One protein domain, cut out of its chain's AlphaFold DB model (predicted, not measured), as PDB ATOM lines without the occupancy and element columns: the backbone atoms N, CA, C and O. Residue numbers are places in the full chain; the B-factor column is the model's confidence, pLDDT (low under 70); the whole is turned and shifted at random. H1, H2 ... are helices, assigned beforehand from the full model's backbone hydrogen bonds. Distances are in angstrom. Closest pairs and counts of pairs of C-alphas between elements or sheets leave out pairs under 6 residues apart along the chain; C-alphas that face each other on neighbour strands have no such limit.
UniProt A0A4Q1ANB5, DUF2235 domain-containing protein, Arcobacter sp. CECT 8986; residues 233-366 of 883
ATOM      1  N   TYR A 233     202.570 101.549 -30.318       75.81
ATOM      2  CA  TYR A 233     203.884 102.075 -30.656       75.81
ATOM      3  C   TYR A 233     204.627 102.646 -29.446       75.81
ATOM      4  O   TYR A 233     205.828 102.413 -29.300       75.81
ATOM      5  N   ASN A 234     203.924 103.374 -28.576       77.62
ATOM      6  CA  ASN A 234     204.511 103.943 -27.363       77.62
ATOM      7  C   ASN A 234     204.854 102.837 -26.356       77.62
ATOM      8  O   ASN A 234     205.953 102.809 -25.798       77.62
ATOM      9  N   ILE A 235     203.926 101.902 -26.167       80.62
ATOM     10  CA  ILE A 235     204.077 100.798 -25.216       80.62
ATOM     11  C   ILE A 235     205.211  99.866 -25.651       80.62
ATOM     12  O   ILE A 235     206.095  99.556 -24.848       80.62
ATOM     13  N   ASP A 236     205.240  99.472 -26.926       82.81
ATOM     14  CA  ASP A 236     206.296  98.621 -27.476       82.81
ATOM     15  C   ASP A 236     207.655  99.301 -27.404       82.81
ATOM     16  O   ASP A 236     208.638  98.652 -27.054       82.81
ATOM     17  N   PHE A 237     207.727 100.608 -27.686       83.75
ATOM     18  CA  PHE A 237     208.977 101.351 -27.558       83.75
ATOM     19  C   PHE A 237     209.538 101.216 -26.142       83.75
ATOM     20  O   PHE A 237     210.671 100.766 -25.981       83.75
ATOM     21  N   TYR A 238     208.743 101.534 -25.117       86.56
ATOM     22  CA  TYR A 238     209.183 101.437 -23.725       86.56
ATOM     23  C   TYR A 238     209.540 100.004 -23.324       86.56
ATOM     24  O   TYR A 238     210.621  99.771 -22.782       86.56
ATOM     25  N   ARG A 239     208.678  99.026 -23.625       87.06
ATOM     26  CA  ARG A 239     208.893  97.617 -23.252       87.06
ATOM     27  C   ARG A 239     210.112  97.010 -23.936       87.06
ATOM     28  O   ARG A 239     210.915  96.348 -23.273       87.06
ATOM     29  N   ASN A 240     210.283  97.257 -25.232       89.12
ATOM     30  CA  ASN A 240     211.436  96.768 -25.982       89.12
ATOM     31  C   ASN A 240     212.723  97.437 -25.498       89.12
ATOM     32  O   ASN A 240     213.732  96.751 -25.345       89.12
ATOM     33  N   PHE A 241     212.686  98.733 -25.167       90.44
ATOM     34  CA  PHE A 241     213.840  99.439 -24.603       90.44
ATOM     35  C   PHE A 241     214.198  98.935 -23.200       90.44
ATOM     36  O   PHE A 241     215.367  98.671 -22.923       90.44
ATOM     37  N   MET A 242     213.200  98.735 -22.334       91.31
ATOM     38  CA  MET A 242     213.363  98.120 -21.012       91.31
ATOM     39  C   MET A 242     214.035  96.751 -21.126       91.31
ATOM     40  O   MET A 242     215.034  96.494 -20.456       91.31
ATOM     41  N   LYS A 243     213.513  95.881 -22.002       90.25
ATOM     42  CA  LYS A 243     214.065  94.542 -22.242       90.25
ATOM     43  C   LYS A 243     215.490  94.608 -22.788       90.25
ATOM     44  O   LYS A 243     216.356  93.890 -22.301       90.25
ATOM     45  N   PHE A 244     215.726  95.487 -23.759       92.25
ATOM     46  CA  PHE A 244     217.037  95.706 -24.359       92.25
ATOM     47  C   PHE A 244     218.075  96.172 -23.345       92.25
ATOM     48  O   PHE A 244     219.179  95.656 -23.373       92.25
ATOM     49  N   LEU A 245     217.752  97.111 -22.450       93.06
ATOM     50  CA  LEU A 245     218.730  97.645 -21.498       93.06
ATOM     51  C   LEU A 245     218.988  96.687 -20.323       93.06
ATOM     52  O   LEU A 245     220.059  96.732 -19.721       93.06
ATOM     53  N   LYS A 246     218.024  95.812 -20.003       92.69
ATOM     54  CA  LYS A 246     218.089  94.874 -18.870       92.69
ATOM     55  C   LYS A 246     219.147  93.787 -19.033       92.69
ATOM     56  O   LYS A 246     219.825  93.498 -18.054       92.69
ATOM     57  N   GLU A 247     219.280  93.199 -20.221       90.50
ATOM     58  CA  GLU A 247     220.247  92.114 -20.461       90.50
ATOM     59  C   GLU A 247     221.706  92.624 -20.395       90.50
ATOM     60  O   GLU A 247     222.417  92.205 -19.482       90.50
ATOM     61  N   PRO A 248     222.139  93.631 -21.190       91.25
ATOM     62  CA  PRO A 248     223.508  94.158 -21.143       91.25
ATOM     63  C   PRO A 248     223.896  94.708 -19.766       91.25
ATOM     64  O   PRO A 248     225.032  94.558 -19.323       91.25
ATOM     65  N   ALA A 249     222.955  95.353 -19.067       92.62
ATOM     66  CA  ALA A 249     223.185  95.872 -17.721       92.62
ATOM     67  C   ALA A 249     223.499  94.753 -16.719       92.62
ATOM     68  O   ALA A 249     224.411  94.900 -15.905       92.62
ATOM     69  N   LYS A 250     222.748  93.646 -16.776       90.25
ATOM     70  CA  LYS A 250     222.963  92.485 -15.907       90.25
ATOM     71  C   LYS A 250     224.256  91.760 -16.235       90.25
ATOM     72  O   LYS A 250     224.957  91.382 -15.307       90.25
ATOM     73  N   ASP A 251     224.579  91.596 -17.513       88.50
ATOM     74  CA  ASP A 251     225.816  90.929 -17.927       88.50
ATOM     75  C   ASP A 251     227.044  91.678 -17.403       88.50
ATOM     76  O   ASP A 251     227.948  91.074 -16.828       88.50
ATOM     77  N   ILE A 252     227.031  93.011 -17.497       89.06
ATOM     78  CA  ILE A 252     228.080  93.857 -16.921       89.06
ATOM     79  C   ILE A 252     228.130  93.721 -15.390       89.06
ATOM     80  O   ILE A 252     229.212  93.555 -14.835       89.06
ATOM     81  N   GLU A 253     226.985  93.793 -14.697       88.12
ATOM     82  CA  GLU A 253     226.926  93.687 -13.228       88.12
ATOM     83  C   GLU A 253     227.403  92.312 -12.722       88.12
ATOM     84  O   GLU A 253     228.158  92.249 -11.753       88.12
ATOM     85  N   ASN A 254     227.015  91.220 -13.387       85.38
ATOM     86  CA  ASN A 254     227.435  89.860 -13.040       85.38
ATOM     87  C   ASN A 254     228.949  89.691 -13.195       85.38
ATOM     88  O   ASN A 254     229.610  89.254 -12.259       85.38
ATOM     89  N   GLU A 255     229.511  90.113 -14.328       82.19
ATOM     90  CA  GLU A 255     230.951  89.996 -14.591       82.19
ATOM     91  C   GLU A 255     231.791  90.856 -13.625       82.19
ATOM     92  O   GLU A 255     232.920  90.495 -13.298       82.19
ATOM     93  N   ILE A 256     231.259  91.974 -13.117       80.19
ATOM     94  CA  ILE A 256     231.922  92.772 -12.068       80.19
ATOM     95  C   ILE A 256     231.895  92.057 -10.720       80.19
ATOM     96  O   ILE A 256     232.878  92.115  -9.988       80.19
ATOM     97  N   ASN A 257     230.781  91.402 -10.392       76.56
ATOM     98  CA  ASN A 257     230.619  90.693  -9.126       76.56
ATOM     99  C   ASN A 257     231.380  89.355  -9.087       76.56
ATOM    100  O   ASN A 257     231.707  88.887  -7.999       76.56
ATOM    101  N   GLU A 258     231.636  88.729 -10.240       69.06
ATOM    102  CA  GLU A 258     232.331  87.436 -10.345       69.06
ATOM    103  C   GLU A 258     233.867  87.569 -10.440       69.06
ATOM    104  O   GLU A 258     234.576  86.688  -9.958       69.06
ATOM    105  N   ASN A 259     234.406  88.668 -10.991       60.28
ATOM    106  CA  ASN A 259     235.841  88.811 -11.303       60.28
ATOM    107  C   ASN A 259     236.637  89.672 -10.295       60.28
ATOM    108  O   ASN A 259     237.244  90.691 -10.661       60.28
ATOM    109  N   ASP A 260     236.684  89.239  -9.031       53.53
ATOM    110  CA  ASP A 260     237.543  89.840  -7.989       53.53
ATOM    111  C   ASP A 260     239.033  89.403  -8.088       53.53
ATOM    112  O   ASP A 260     239.887  89.954  -7.388       53.53
ATOM    113  N   GLU A 261     239.392  88.469  -8.986       53.06
ATOM    114  CA  GLU A 261     240.774  87.986  -9.200       53.06
ATOM    115  C   GLU A 261     241.407  88.478 -10.527       53.06
ATOM    116  O   GLU A 261     240.763  88.589 -11.570       53.06
ATOM    117  N   LEU A 262     242.713  88.787 -10.498       51.28
ATOM    118  CA  LEU A 262     243.483  89.378 -11.611       51.28
ATOM    119  C   LEU A 262     243.589  88.486 -12.871       51.28
ATOM    120  O   LEU A 262     243.745  89.031 -13.964       51.28
ATOM    121  N   GLU A 263     243.504  87.155 -12.746       50.72
ATOM    122  CA  GLU A 263     243.680  86.207 -13.866       50.72
ATOM    123  C   GLU A 263     242.485  86.157 -14.838       50.72
ATOM    124  O   GLU A 263     242.672  85.903 -16.029       50.72
ATOM    125  N   ASP A 264     241.263  86.449 -14.385       53.25
ATOM    126  CA  ASP A 264     240.079  86.397 -15.257       53.25
ATOM    127  C   ASP A 264     239.894  87.666 -16.109       53.25
ATOM    128  O   ASP A 264     239.280  87.622 -17.180       53.25
ATOM    129  N   ARG A 265     240.548  88.779 -15.739       53.06
ATOM    130  CA  ARG A 265     240.542  90.022 -16.534       53.06
ATOM    131  C   ARG A 265     241.315  89.923 -17.849       53.06
ATOM    132  O   ARG A 265     240.964  90.623 -18.799       53.06
ATOM    133  N   GLU A 266     242.338  89.070 -17.943       54.81
ATOM    134  CA  GLU A 266     243.069  88.860 -19.204       54.81
ATOM    135  C   GLU A 266     242.236  88.072 -20.229       54.81
ATOM    136  O   GLU A 266     242.257  88.409 -21.412       54.81
ATOM    137  N   LYS A 267     241.398  87.119 -19.789       55.56
ATOM    138  CA  LYS A 267     240.499  86.339 -20.668       55.56
ATOM    139  C   LYS A 267     239.395  87.187 -21.315       55.56
ATOM    140  O   LYS A 267     238.893  86.838 -22.383       55.56
ATOM    141  N   LEU A 268     239.014  88.302 -20.688       55.31
ATOM    142  CA  LEU A 268     238.006  89.234 -21.212       55.31
ATOM    143  C   LEU A 268     238.509  90.042 -22.419       55.31
ATOM    144  O   LEU A 268     237.702  90.429 -23.265       55.31
ATOM    145  N   LYS A 269     239.827  90.262 -22.542       55.66
ATOM    146  CA  LYS A 269     240.436  91.018 -23.654       55.66
ATOM    147  C   LYS A 269     240.469  90.232 -24.976       55.66
ATOM    148  O   LYS A 269     240.578  90.847 -26.033       55.66
ATOM    149  N   ASP A 270     240.293  88.909 -24.918       51.97
ATOM    150  CA  ASP A 270     240.317  87.999 -26.074       51.97
ATOM    151  C   ASP A 270     238.920  87.670 -26.656       51.97
ATOM    152  O   ASP A 270     238.816  86.970 -27.672       51.97
ATOM    153  N   ARG A 271     237.820  88.162 -26.058       57.50
ATOM    154  CA  ARG A 271     236.457  87.963 -26.595       57.50
ATOM    155  C   ARG A 271     236.255  88.810 -27.864       57.50
ATOM    156  O   ARG A 271     236.565  89.998 -27.898       57.50
ATOM    157  N   LYS A 272     235.705  88.213 -28.932       54.09
ATOM    158  CA  LYS A 272     235.314  88.961 -30.144       54.09
ATOM    159  C   LYS A 272     234.206  89.954 -29.788       54.09
ATOM    160  O   LYS A 272     233.158  89.529 -29.328       54.09
ATOM    161  N   GLN A 273     234.421  91.240 -30.057       64.50
ATOM    162  CA  GLN A 273     233.465  92.315 -29.769       64.50
ATOM    163  C   GLN A 273     232.266  92.250 -30.733       64.50
ATOM    164  O   GLN A 273     232.327  92.771 -31.849       64.50
ATOM    165  N   GLY A 274     231.195  91.554 -30.337       72.81
ATOM    166  CA  GLY A 274     229.947  91.452 -31.103       72.81
ATOM    167  C   GLY A 274     228.820  92.336 -30.561       72.81
ATOM    168  O   GLY A 274     227.896  92.674 -31.307       72.81
ATOM    169  N   THR A 275     228.904  92.715 -29.284       88.88
ATOM    170  CA  THR A 275     227.888  93.462 -28.525       88.88
ATOM    171  C   THR A 275     228.499  94.623 -27.731       88.88
ATOM    172  O   THR A 275     229.723  94.712 -27.575       88.88
ATOM    173  N   ILE A 276     227.666  95.555 -27.251       91.62
ATOM    174  CA  ILE A 276     228.167  96.726 -26.526       91.62
ATOM    175  C   ILE A 276     228.674  96.383 -25.122       91.62
ATOM    176  O   ILE A 276     229.672  96.947 -24.676       91.62
ATOM    177  N   GLU A 277     228.029  95.446 -24.439       91.00
ATOM    178  CA  GLU A 277     228.416  94.945 -23.125       91.00
ATOM    179  C   GLU A 277     229.802  94.285 -23.156       91.00
ATOM    180  O   GLU A 277     230.655  94.614 -22.332       91.00
ATOM    181  N   GLU A 278     230.090  93.461 -24.172       88.00
ATOM    182  CA  GLU A 278     231.421  92.874 -24.391       88.00
ATOM    183  C   GLU A 278     232.491  93.944 -24.642       88.00
ATOM    184  O   GLU A 278     233.602  93.870 -24.106       88.00
ATOM    185  N   TYR A 279     232.169  94.968 -25.439       90.12
ATOM    186  CA  TYR A 279     233.071  96.097 -25.673       90.12
ATOM    187  C   TYR A 279     233.368  96.851 -24.367       90.12
ATOM    188  O   TYR A 279     234.528  97.122 -24.050       90.12
ATOM    189  N   ILE A 280     232.330  97.161 -23.584       90.44
ATOM    190  CA  ILE A 280     232.464  97.884 -22.315       90.44
ATOM    191  C   ILE A 280     233.293  97.076 -21.312       90.44
ATOM    192  O   ILE A 280     234.125  97.662 -20.620       90.44
ATOM    193  N   LEU A 281     233.122  95.754 -21.239       86.31
ATOM    194  CA  LEU A 281     233.879  94.887 -20.329       86.31
ATOM    195  C   LEU A 281     235.345  94.701 -20.754       86.31
ATOM    196  O   LEU A 281     236.224  94.701 -19.894       86.31
ATOM    197  N   SER A 282     235.626  94.597 -22.057       82.62
ATOM    198  CA  SER A 282     236.970  94.288 -22.584       82.62
ATOM    199  C   SER A 282     237.953  95.468 -22.603       82.62
ATOM    200  O   SER A 282     239.162  95.256 -22.714       82.62
ATOM    201  N   ILE A 283     237.474  96.712 -22.484       82.88
ATOM    202  CA  ILE A 283     238.304  97.923 -22.593       82.88
ATOM    203  C   ILE A 283     238.366  98.663 -21.261       82.88
ATOM    204  O   ILE A 283     237.338  98.948 -20.655       82.88
ATOM    205  N   ASP A 284     239.569  99.036 -20.823       80.81
ATOM    206  CA  ASP A 284     239.780  99.711 -19.535       80.81
ATOM    207  C   ASP A 284     239.059 101.075 -19.470       80.81
ATOM    208  O   ASP A 284     238.338 101.338 -18.510       80.81
ATOM    209  N   ASN A 285     239.155 101.886 -20.534       85.81
ATOM    210  CA  ASN A 285     238.443 103.163 -20.697       85.81
ATOM    211  C   ASN A 285     237.586 103.157 -21.980       85.81
ATOM    212  O   ASN A 285     238.056 103.613 -23.023       85.81
ATOM    213  N   PRO A 286     236.361 102.602 -21.946       90.00
ATOM    214  CA  PRO A 286     235.485 102.544 -23.115       90.00
ATOM    215  C   PRO A 286     235.092 103.948 -23.602       90.00
ATOM    216  O   PRO A 286     234.692 104.791 -22.798       90.00
ATOM    217  N   GLU A 287     235.112 104.180 -24.919       92.12
ATOM    218  CA  GLU A 287     234.707 105.459 -25.522       92.12
ATOM    219  C   GLU A 287     233.496 105.316 -26.460       92.12
ATOM    220  O   GLU A 287     233.306 104.308 -27.147       92.12
ATOM    221  N   PHE A 288     232.676 106.369 -26.535       91.88
ATOM    222  CA  PHE A 288     231.573 106.440 -27.492       91.88
ATOM    223  C   PHE A 288     232.086 106.905 -28.863       91.88
ATOM    224  O   PHE A 288     232.140 108.100 -29.159       91.88
ATOM    225  N   THR A 289     232.487 105.948 -29.698       90.00
ATOM    226  CA  THR A 289     232.988 106.168 -31.056       90.00
ATOM    227  C   THR A 289     231.895 105.903 -32.097       90.00
ATOM    228  O   THR A 289     230.785 105.464 -31.794       90.00
ATOM    229  N   ASN A 290     232.207 106.138 -33.376       81.94
ATOM    230  CA  ASN A 290     231.301 105.749 -34.457       81.94
ATOM    231  C   ASN A 290     231.066 104.236 -34.509       81.94
ATOM    232  O   ASN A 290     230.005 103.839 -34.969       81.94
ATOM    233  N   GLU A 291     232.019 103.415 -34.058       82.50
ATOM    234  CA  GLU A 291     231.925 101.952 -34.053       82.50
ATOM    235  C   GLU A 291     230.967 101.450 -32.968       82.50
ATOM    236  O   GLU A 291     230.016 100.732 -33.279       82.50
ATOM    237  N   THR A 292     231.126 101.917 -31.725       88.00
ATOM    238  CA  THR A 292     230.218 101.557 -30.622       88.00
ATOM    239  C   THR A 292     228.804 102.065 -30.856       88.00
ATOM    240  O   THR A 292     227.840 101.347 -30.587       88.00
ATOM    241  N   LYS A 293     228.665 103.247 -31.471       87.56
ATOM    242  CA  LYS A 293     227.377 103.736 -31.973       87.56
ATOM    243  C   LYS A 293     226.723 102.731 -32.932       87.56
ATOM    244  O   LYS A 293     225.538 102.451 -32.770       87.56
ATOM    245  N   LYS A 294     227.462 102.167 -33.905       82.12
ATOM    246  CA  LYS A 294     226.895 101.162 -34.835       82.12
ATOM    247  C   LYS A 294     226.390  99.939 -34.077       82.12
ATOM    248  O   LYS A 294     225.297  99.461 -34.362       82.12
ATOM    249  N   ILE A 295     227.192  99.438 -33.135       86.62
ATOM    250  CA  ILE A 295     226.889  98.227 -32.362       86.62
ATOM    251  C   ILE A 295     225.589  98.414 -31.577       86.62
ATOM    252  O   ILE A 295     224.665  97.619 -31.748       86.62
ATOM    253  N   ILE A 296     225.485  99.501 -30.803       89.50
ATOM    254  CA  ILE A 296     224.295  99.796 -29.993       89.50
ATOM    255  C   ILE A 296     223.063  99.900 -30.880       89.50
ATOM    256  O   ILE A 296     222.067  99.231 -30.625       89.50
ATOM    257  N   ILE A 297     223.127 100.698 -31.948       83.44
ATOM    258  CA  ILE A 297     221.946 100.919 -32.780       83.44
ATOM    259  C   ILE A 297     221.516  99.620 -33.488       83.44
ATOM    260  O   ILE A 297     220.323  99.330 -33.539       83.44
ATOM    261  N   ASN A 298     222.458  98.787 -33.940       81.88
ATOM    262  CA  ASN A 298     222.141  97.465 -34.493       81.88
ATOM    263  C   ASN A 298     221.505  96.530 -33.446       81.88
ATOM    264  O   ASN A 298     220.617  95.744 -33.782       81.88
ATOM    265  N   GLN A 299     221.945  96.573 -32.182       87.31
ATOM    266  CA  GLN A 299     221.303  95.800 -31.110       87.31
ATOM    267  C   GLN A 299     219.888  96.323 -30.817       87.31
ATOM    268  O   GLN A 299     218.970  95.520 -30.667       87.31
ATOM    269  N   MET A 300     219.687  97.644 -30.810       86.00
ATOM    270  CA  MET A 300     218.370  98.263 -30.630       86.00
ATOM    271  C   MET A 300     217.399  97.903 -31.763       86.00
ATOM    272  O   MET A 300     216.235  97.600 -31.503       86.00
ATOM    273  N   GLU A 301     217.877  97.871 -33.011       79.81
ATOM    274  CA  GLU A 301     217.095  97.420 -34.169       79.81
ATOM    275  C   GLU A 301     216.670  95.955 -34.018       79.81
ATOM    276  O   GLU A 301     215.489  95.635 -34.153       79.81
ATOM    277  N   LYS A 302     217.608  95.062 -33.670       83.31
ATOM    278  CA  LYS A 302     217.302  93.645 -33.397       83.31
ATOM    279  C   LYS A 302     216.322  93.475 -32.236       83.31
ATOM    280  O   LYS A 302     215.531  92.536 -32.241       83.31
ATOM    281  N   ALA A 303     216.349  94.389 -31.269       84.94
ATOM    282  CA  ALA A 303     215.396  94.449 -30.168       84.94
ATOM    283  C   ALA A 303     214.039  95.062 -30.562       84.94
ATOM    284  O   ALA A 303     213.185  95.231 -29.698       84.94
ATOM    285  N   SER A 304     213.808  95.375 -31.844       82.31
ATOM    286  CA  SER A 304     212.573  95.997 -32.345       82.31
ATOM    287  C   SER A 304     212.249  97.342 -31.677       82.31
ATOM    288  O   SER A 304     211.085  97.724 -31.545       82.31
ATOM    289  N   ILE A 305     213.277  98.091 -31.260       82.44
ATOM    290  CA  ILE A 305     213.114  99.456 -30.750       82.44
ATOM    291  C   ILE A 305     212.923 100.381 -31.945       82.44
ATOM    292  O   ILE A 305     213.871 100.784 -32.625       82.44
ATOM    293  N   ARG A 306     211.661 100.699 -32.221       71.25
ATOM    294  CA  ARG A 306     211.280 101.531 -33.357       71.25
ATOM    295  C   ARG A 306     211.401 103.014 -33.016       71.25
ATOM    296  O   ARG A 306     210.719 103.507 -32.131       71.25
ATOM    297  N   TYR A 307     212.192 103.740 -33.798       71.75
ATOM    298  CA  TYR A 307     212.096 105.198 -33.885       71.75
ATOM    299  C   TYR A 307     211.142 105.569 -35.027       71.75
ATOM    300  O   TYR A 307     211.025 104.837 -36.008       71.75
ATOM    301  N   PHE A 308     210.414 106.674 -34.903       55.12
ATOM    302  CA  PHE A 308     209.236 106.943 -35.736       55.12
ATOM    303  C   PHE A 308     209.421 108.074 -36.778       55.12
ATOM    304  O   PHE A 308     208.447 108.699 -37.182       55.12
ATOM    305  N   ASP A 309     210.648 108.352 -37.227       50.94
ATOM    306  CA  ASP A 309     210.980 109.391 -38.230       50.94
ATOM    307  C   ASP A 309     211.231 108.780 -39.637       50.94
ATOM    308  O   ASP A 309     211.548 107.598 -39.764       50.94
ATOM    309  N   SER A 310     211.125 109.572 -40.709       43.41
ATOM    310  CA  SER A 310     211.261 109.225 -42.139       43.41
ATOM    311  C   SER A 310     212.595 108.577 -42.568       43.41
ATOM    312  O   SER A 310     212.709 108.094 -43.694       43.41
ATOM    313  N   LYS A 311     213.593 108.504 -41.674       47.97
ATOM    314  CA  LYS A 311     214.857 107.753 -41.848       47.97
ATOM    315  C   LYS A 311     214.922 106.444 -41.053       47.97
ATOM    316  O   LYS A 311     215.980 105.826 -40.978       47.97
ATOM    317  N   SER A 312     213.828 106.014 -40.434       46.66
ATOM    318  CA  SER A 312     213.837 104.887 -39.494       46.66
ATOM    319  C   SER A 312     213.647 103.539 -40.198       46.66
ATOM    320  O   SER A 312     212.650 102.869 -39.965       46.66
ATOM    321  N   VAL A 313     214.602 103.179 -41.068       42.59
ATOM    322  CA  VAL A 313     215.078 101.813 -41.384       42.59
ATOM    323  C   VAL A 313     216.512 101.954 -41.917       42.59
ATOM    324  O   VAL A 313     216.767 102.758 -42.817       42.59
ATOM    325  N   PHE A 314     217.443 101.171 -41.364       45.25
ATOM    326  CA  PHE A 314     218.843 101.090 -41.783       45.25
ATOM    327  C   PHE A 314     218.972 100.689 -43.258       45.25
ATOM    328  O   PHE A 314     218.543  99.610 -43.659       45.25
ATOM    329  N   ILE A 315     219.648 101.511 -44.064       42.97
ATOM    330  CA  ILE A 315     220.236 101.058 -45.328       42.97
ATOM    331  C   ILE A 315     221.744 101.020 -45.127       42.97
ATOM    332  O   ILE A 315     222.404 102.057 -45.114       42.97
ATOM    333  N   VAL A 316     222.296  99.817 -44.988       42.28
ATOM    334  CA  VAL A 316     223.716  99.597 -45.262       42.28
ATOM    335  C   VAL A 316     223.845  99.562 -46.781       42.28
ATOM    336  O   VAL A 316     223.520  98.557 -47.411       42.28
ATOM    337  N   ASP A 317     224.252 100.676 -47.389       39.66
ATOM    338  CA  ASP A 317     224.592 100.679 -48.811       39.66
ATOM    339  C   ASP A 317     225.835  99.799 -49.012       39.66
ATOM    340  O   ASP A 317     226.950 100.163 -48.632       39.66
ATOM    341  N   THR A 318     225.640  98.595 -49.551       45.28
ATOM    342  CA  THR A 318     226.726  97.672 -49.909       45.28
ATOM    343  C   THR A 318     227.295  97.962 -51.298       45.28
ATOM    344  O   THR A 318     228.285  97.344 -51.700       45.28
ATOM    345  N   ASN A 319     226.744  98.937 -52.032       47.12
ATOM    346  CA  ASN A 319     227.263  99.328 -53.332       47.12
ATOM    347  C   ASN A 319     228.262 100.488 -53.191       47.12
ATOM    348  O   ASN A 319     227.894 101.652 -53.082       47.12
ATOM    349  N   LYS A 320     229.553 100.142 -53.327       44.47
ATOM    350  CA  LYS A 320     230.755 101.010 -53.392       44.47
ATOM    351  C   LYS A 320     231.392 101.396 -52.048       44.47
ATOM    352  O   LYS A 320     231.378 102.562 -51.680       44.47
ATOM    353  N   ASN A 321     232.085 100.452 -51.400       45.53
ATOM    354  CA  ASN A 321     233.255 100.663 -50.512       45.53
ATOM    355  C   ASN A 321     233.220 101.828 -49.484       45.53
ATOM    356  O   ASN A 321     234.274 102.282 -49.038       45.53
ATOM    357  N   LYS A 322     232.042 102.306 -49.073       46.84
ATOM    358  CA  LYS A 322     231.843 103.268 -47.983       46.84
ATOM    359  C   LYS A 322     230.549 102.914 -47.260       46.84
ATOM    360  O   LYS A 322     229.471 103.304 -47.693       46.84
ATOM    361  N   GLU A 323     230.666 102.196 -46.148       47.12
ATOM    362  CA  GLU A 323     229.549 101.999 -45.223       47.12
ATOM    363  C   GLU A 323     229.060 103.362 -44.718       47.12
ATOM    364  O   GLU A 323     229.770 104.048 -43.976       47.12
ATOM    365  N   LYS A 324     227.850 103.768 -45.104       52.12
ATOM    366  CA  LYS A 324     227.200 104.961 -44.557       52.12
ATOM    367  C   LYS A 324     226.025 104.522 -43.697       52.12
ATOM    368  O   LYS A 324     225.065 103.963 -44.206       52.12
ATOM    369  N   ILE A 325     226.110 104.790 -42.398       53.91
ATOM    370  CA  ILE A 325     224.971 104.645 -41.494       53.91
ATOM    371  C   ILE A 325     224.027 105.816 -41.728       53.91
ATOM    372  O   ILE A 325     224.455 106.972 -41.719       53.91
ATOM    373  N   ILE A 326     222.753 105.508 -41.942       57.75
ATOM    374  CA  ILE A 326     221.677 106.491 -41.976       57.75
ATOM    375  C   ILE A 326     220.811 106.213 -40.745       57.75
ATOM    376  O   ILE A 326     220.006 105.290 -40.751       57.75
ATOM    377  N   THR A 327     221.031 106.978 -39.678       60.94
ATOM    378  CA  THR A 327     220.306 106.886 -38.400       60.94
ATOM    379  C   THR A 327     219.567 108.181 -38.097       60.94
ATOM    380  O   THR A 327     219.903 109.241 -38.631       60.94
ATOM    381  N   THR A 328     218.532 108.115 -37.254       68.25
ATOM    382  CA  THR A 328     217.857 109.326 -36.771       68.25
ATOM    383  C   THR A 328     218.732 110.012 -35.721       68.25
ATOM    384  O   THR A 328     219.431 109.349 -34.955       68.25
ATOM    385  N   LYS A 329     218.673 111.347 -35.639       73.44
ATOM    386  CA  LYS A 329     219.424 112.109 -34.624       73.44
ATOM    387  C   LYS A 329     219.086 111.636 -33.203       73.44
ATOM    388  O   LYS A 329     219.975 111.486 -32.377       73.44
ATOM    389  N   LYS A 330     217.809 111.335 -32.957       76.50
ATOM    390  CA  LYS A 330     217.317 110.818 -31.679       76.50
ATOM    391  C   LYS A 330     217.865 109.422 -31.367       76.50
ATOM    392  O   LYS A 330     218.334 109.215 -30.257       76.50
ATOM    393  N   ALA A 331     217.895 108.505 -32.339       79.12
ATOM    394  CA  ALA A 331     218.514 107.193 -32.141       79.12
ATOM    395  C   ALA A 331     220.008 107.312 -31.811       79.12
ATOM    396  O   ALA A 331     220.512 106.570 -30.976       79.12
ATOM    397  N   GLU A 332     220.718 108.265 -32.422       80.88
ATOM    398  CA  GLU A 332     222.122 108.524 -32.089       80.88
ATOM    399  C   GLU A 332     222.309 109.108 -30.682       80.88
ATOM    400  O   GLU A 332     223.226 108.701 -29.966       80.88
ATOM    401  N   GLU A 333     221.454 110.050 -30.281       84.94
ATOM    402  CA  GLU A 333     221.456 110.636 -28.936       84.94
ATOM    403  C   GLU A 333     221.137 109.587 -27.866       84.94
ATOM    404  O   GLU A 333     221.839 109.495 -26.858       84.94
ATOM    405  N   ASP A 334     220.115 108.764 -28.091       88.31
ATOM    406  CA  ASP A 334     219.712 107.728 -27.146       88.31
ATOM    407  C   ASP A 334     220.711 106.560 -27.125       88.31
ATOM    408  O   ASP A 334     220.976 106.019 -26.055       88.31
ATOM    409  N   ALA A 335     221.377 106.239 -28.243       90.19
ATOM    410  CA  ALA A 335     222.502 105.300 -28.243       90.19
ATOM    411  C   ALA A 335     223.660 105.791 -27.361       90.19
ATOM    412  O   ALA A 335     224.254 105.007 -26.620       90.19
ATOM    413  N   LYS A 336     223.960 107.097 -27.380       93.25
ATOM    414  CA  LYS A 336     224.965 107.682 -26.480       93.25
ATOM    415  C   LYS A 336     224.555 107.541 -25.013       93.25
ATOM    416  O   LYS A 336     225.371 107.149 -24.187       93.25
ATOM    417  N   LYS A 337     223.290 107.816 -24.697       94.69
ATOM    418  CA  LYS A 337     222.741 107.653 -23.342       94.69
ATOM    419  C   LYS A 337     222.832 106.201 -22.863       94.69
ATOM    420  O   LYS A 337     223.301 105.958 -21.757       94.69
ATOM    421  N   VAL A 338     222.473 105.235 -23.715       94.62
ATOM    422  CA  VAL A 338     222.635 103.795 -23.433       94.62
ATOM    423  C   VAL A 338     224.089 103.467 -23.097       94.62
ATOM    424  O   VAL A 338     224.345 102.831 -22.077       94.62
ATOM    425  N   PHE A 339     225.043 103.946 -23.901       95.88
ATOM    426  CA  PHE A 339     226.469 103.754 -23.634       95.88
ATOM    427  C   PHE A 339     226.884 104.304 -22.262       95.88
ATOM    428  O   PHE A 339     227.502 103.596 -21.469       95.88
ATOM    429  N   GLU A 340     226.515 105.554 -21.968       94.81
ATOM    430  CA  GLU A 340     226.819 106.216 -20.694       94.81
ATOM    431  C   GLU A 340     226.191 105.478 -19.500       94.81
ATOM    432  O   GLU A 340     226.840 105.316 -18.467       94.81
ATOM    433  N   TYR A 341     224.964 104.970 -19.645       95.06
ATOM    434  CA  TYR A 341     224.288 104.190 -18.607       95.06
ATOM    435  C   TYR A 341     225.011 102.878 -18.290       95.06
ATOM    436  O   TYR A 341     225.252 102.571 -17.122       95.06
ATOM    437  N   LEU A 342     225.378 102.112 -19.318       94.50
ATOM    438  CA  LEU A 342     226.098 100.848 -19.145       94.50
ATOM    439  C   LEU A 342     227.503 101.081 -18.567       94.50
ATOM    440  O   LEU A 342     227.966 100.315 -17.721       94.50
ATOM    441  N   LEU A 343     228.155 102.183 -18.947       93.69
ATOM    442  CA  LEU A 343     229.431 102.598 -18.366       93.69
ATOM    443  C   LEU A 343     229.297 103.020 -16.889       93.69
ATOM    444  O   LEU A 343     230.187 102.735 -16.088       93.69
ATOM    445  N   ASP A 344     228.199 103.673 -16.498       92.69
ATOM    446  CA  ASP A 344     227.903 103.981 -15.091       92.69
ATOM    447  C   ASP A 344     227.728 102.706 -14.251       92.69
ATOM    448  O   ASP A 344     228.206 102.666 -13.114       92.69
ATOM    449  N   ILE A 345     227.082 101.669 -14.801       90.38
ATOM    450  CA  ILE A 345     226.989 100.348 -14.157       90.38
ATOM    451  C   ILE A 345     228.383  99.739 -14.019       90.38
ATOM    452  O   ILE A 345     228.753  99.337 -12.916       90.38
ATOM    453  N   LYS A 346     229.199  99.764 -15.086       88.94
ATOM    454  CA  LYS A 346     230.588  99.279 -15.024       88.94
ATOM    455  C   LYS A 346     231.389  99.943 -13.906       88.94
ATOM    456  O   LYS A 346     232.120  99.290 -13.167       88.94
ATOM    457  N   ASN A 347     231.223 101.250 -13.760       88.50
ATOM    458  CA  ASN A 347     231.906 102.042 -12.742       88.50
ATOM    459  C   ASN A 347     231.244 101.967 -11.354       88.50
ATOM    460  O   ASN A 347     231.589 102.765 -10.482       88.50
ATOM    461  N   SER A 348     230.280 101.059 -11.148       82.56
ATOM    462  CA  SER A 348     229.529 100.880  -9.896       82.56
ATOM    463  C   SER A 348     228.800 102.142  -9.403       82.56
ATOM    464  O   SER A 348     228.481 102.270  -8.221       82.56
ATOM    465  N   LYS A 349     228.512 103.096 -10.299       75.38
ATOM    466  CA  LYS A 349     227.726 104.306  -9.994       75.38
ATOM    467  C   LYS A 349     226.219 104.043 -10.041       75.38
ATOM    468  O   LYS A 349     225.442 104.832  -9.507       75.38
ATOM    469  N   LYS A 350     225.808 102.948 -10.690       80.62
ATOM    470  CA  LYS A 350     224.428 102.452 -10.812       80.62
ATOM    471  C   LYS A 350     224.409 100.926 -10.677       80.62
ATOM    472  O   LYS A 350     225.447 100.291 -10.802       80.62
ATOM    473  N   ASN A 351     223.229 100.355 -10.430       84.62
ATOM    474  CA  ASN A 351     222.999  98.903 -10.395       84.62
ATOM    475  C   ASN A 351     222.046  98.472 -11.521       84.62
ATOM    476  O   ASN A 351     221.261  99.288 -12.015       84.62
ATOM    477  N   ALA A 352     222.063  97.190 -11.890       85.19
ATOM    478  CA  ALA A 352     221.240  96.632 -12.969       85.19
ATOM    479  C   ALA A 352     219.828  96.214 -12.509       85.19
ATOM    480  O   ALA A 352     219.198  95.311 -13.072       85.19
ATOM    481  N   LYS A 353     219.287  96.875 -11.474       87.31
ATOM    482  CA  LYS A 353     217.928  96.597 -10.994       87.31
ATOM    483  C   LYS A 353     216.891  97.162 -11.956       87.31
ATOM    484  O   LYS A 353     216.997  98.291 -12.424       87.31
ATOM    485  N   GLU A 354     215.820  96.402 -12.154       83.44
ATOM    486  CA  GLU A 354     214.696  96.766 -13.024       83.44
ATOM    487  C   GLU A 354     214.086  98.131 -12.683       83.44
ATOM    488  O   GLU A 354     213.838  98.926 -13.584       83.44
ATOM    489  N   LYS A 355     213.947  98.452 -11.388       83.69
ATOM    490  CA  LYS A 355     213.493  99.777 -10.942       83.69
ATOM    491  C   LYS A 355     214.427 100.898 -11.423       83.69
ATOM    492  O   LYS A 355     213.952 101.867 -12.002       83.69
ATOM    493  N   THR A 356     215.740 100.738 -11.256       87.50
ATOM    494  CA  THR A 356     216.750 101.724 -11.681       87.50
ATOM    495  C   THR A 356     216.739 101.929 -13.197       87.50
ATOM    496  O   THR A 356     216.803 103.060 -13.673       87.50
ATOM    497  N   ILE A 357     216.604 100.836 -13.956       89.88
ATOM    498  CA  ILE A 357     216.489 100.868 -15.419       89.88
ATOM    499  C   ILE A 357     215.221 101.618 -15.841       89.88
ATOM    500  O   ILE A 357     215.287 102.491 -16.706       89.88
ATOM    501  N   SER A 358     214.084 101.321 -15.201       87.81
ATOM    502  CA  SER A 358     212.812 101.986 -15.495       87.81
ATOM    503  C   SER A 358     212.868 103.489 -15.232       87.81
ATOM    504  O   SER A 358     212.456 104.264 -16.089       87.81
ATOM    505  N   GLU A 359     213.445 103.905 -14.101       87.75
ATOM    506  CA  GLU A 359     213.621 105.317 -13.748       87.75
ATOM    507  C   GLU A 359     214.533 106.018 -14.757       87.75
ATOM    508  O   GLU A 359     214.195 107.093 -15.243       87.75
ATOM    509  N   TYR A 360     215.632 105.377 -15.163       90.31
ATOM    510  CA  TYR A 360     216.527 105.936 -16.171       90.31
ATOM    511  C   TYR A 360     215.854 106.120 -17.536       90.31
ATOM    512  O   TYR A 360     216.008 107.171 -18.157       90.31
ATOM    513  N   ILE A 361     215.115 105.116 -18.014       89.00
ATOM    514  CA  ILE A 361     214.416 105.208 -19.302       89.00
ATOM    515  C   ILE A 361     213.369 106.320 -19.253       89.00
ATOM    516  O   ILE A 361     213.321 107.133 -20.175       89.00
ATOM    517  N   ILE A 362     212.597 106.400 -18.167       85.75
ATOM    518  CA  ILE A 362     211.593 107.452 -17.983       85.75
ATOM    519  C   ILE A 362     212.248 108.836 -17.989       85.75
ATOM    520  O   ILE A 362     211.795 109.689 -18.733       85.75
ATOM    521  N   GLU A 363     213.334 109.044 -17.243       86.12
ATOM    522  CA  GLU A 363     213.952 110.371 -17.056       86.12
ATOM    523  C   GLU A 363     214.923 110.822 -18.160       86.12
ATOM    524  O   GLU A 363     215.419 111.955 -18.120       86.12
ATOM    525  N   LYS A 364     215.373 109.908 -19.031       87.56
ATOM    526  CA  LYS A 364     216.454 110.194 -19.997       87.56
ATOM    527  C   LYS A 364     216.133 109.803 -21.425       87.56
ATOM    528  O   LYS A 364     216.732 110.378 -22.339       87.56
ATOM    529  N   ILE A 365     215.263 108.822 -21.640       86.19
ATOM    530  CA  ILE A 365     214.963 108.292 -22.974       86.19
ATOM    531  C   ILE A 365     213.599 108.782 -23.444       86.19
ATOM    532  O   ILE A 365     213.505 109.311 -24.562       86.19
ATOM    533  N   LEU A 366     212.578 108.620 -22.595       81.81
ATOM    534  CA  LEU A 366     211.225 109.060 -22.897       81.81
ATOM    535  C   LEU A 366     211.178 110.587 -23.080       81.81
ATOM    536  O   LEU A 366     212.015 111.302 -22.543       81.81
TER     537      LEU A 366
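What this domain is: This is residues 233 to 366 of the 883 residues of the protein "DUF2235 domain-containing protein" of Arcobacter sp. CECT 8986 (UniProt A0A4Q1ANB5). What is the main picture? Two long helices, H1 and H5, lie side by side; H3 packs on both, H4 crosses H5 nearly at right angles, and H6 crosses H1 on another side. Small H2 sits at one end, where residues 257 to 263, of which 257 and 258 belong to H1, stick out, and residues 303 to 328 loop out at the other. What is printed? There are 134 residues with six named helices, H1 to H6 in order, and no named strand: all helix, compact with a radius of gyration of the C-alphas of 15.6 A, flat at 49 by 39 by 19 A.

How they stand to each other: What touches H1? H1, residues 233 to 258, is the hub, and its residues 248 to 252 touch H3, residues 276 to 282, closest at the C-alphas of Pro 248 and Glu 277, 5.4 A. It touches H5, residues 329 to 346, at a shallow tilt of 28 degrees, the same way, closest at the C-alphas of Ala 249 and Leu 342, 5.9 A. It also touches H6, residues 354 to 364, at a steep 56 degrees, and only just touches H4, residues 290 to 302, with 3 pairs of C-alphas within 8 A. How do the others stand? H4 is about perpendicular to H5, at 82 degrees, closest at the C-alphas of Ile 296 and Ala 335, 6.0 A. H2, residues 264 to 268, is close to but not clearly touching H3. Are the helix backbones in order? Every O i to N i+4 pair is within hydrogen-bond range in H3, H4, H5 and H6, 20 of 22 in H1 and 0 of 1 in H2, which has 1 of 2 O i to N i+3 pairs in range.

Where its parts are: Where does H1 begin? C-alpha 233 is at (203.884, 102.075, -30.656), and H1 is 37.9 A long. Where does H6 end? C-alpha 364 is at (216.454, 110.194, -19.997); H5 is 26.0 A long and H4 18.5 A.

The domain as a whole: How large is it? The farthest C-alphas, of Glu 261 and Ser 310, are 49.1 A apart, and the printed part has no cut. Which link is long, and where is confidence low? The link from H4 to H5 is long, and pLDDT is under 70 in residues 258 to 273 and 308 to 328.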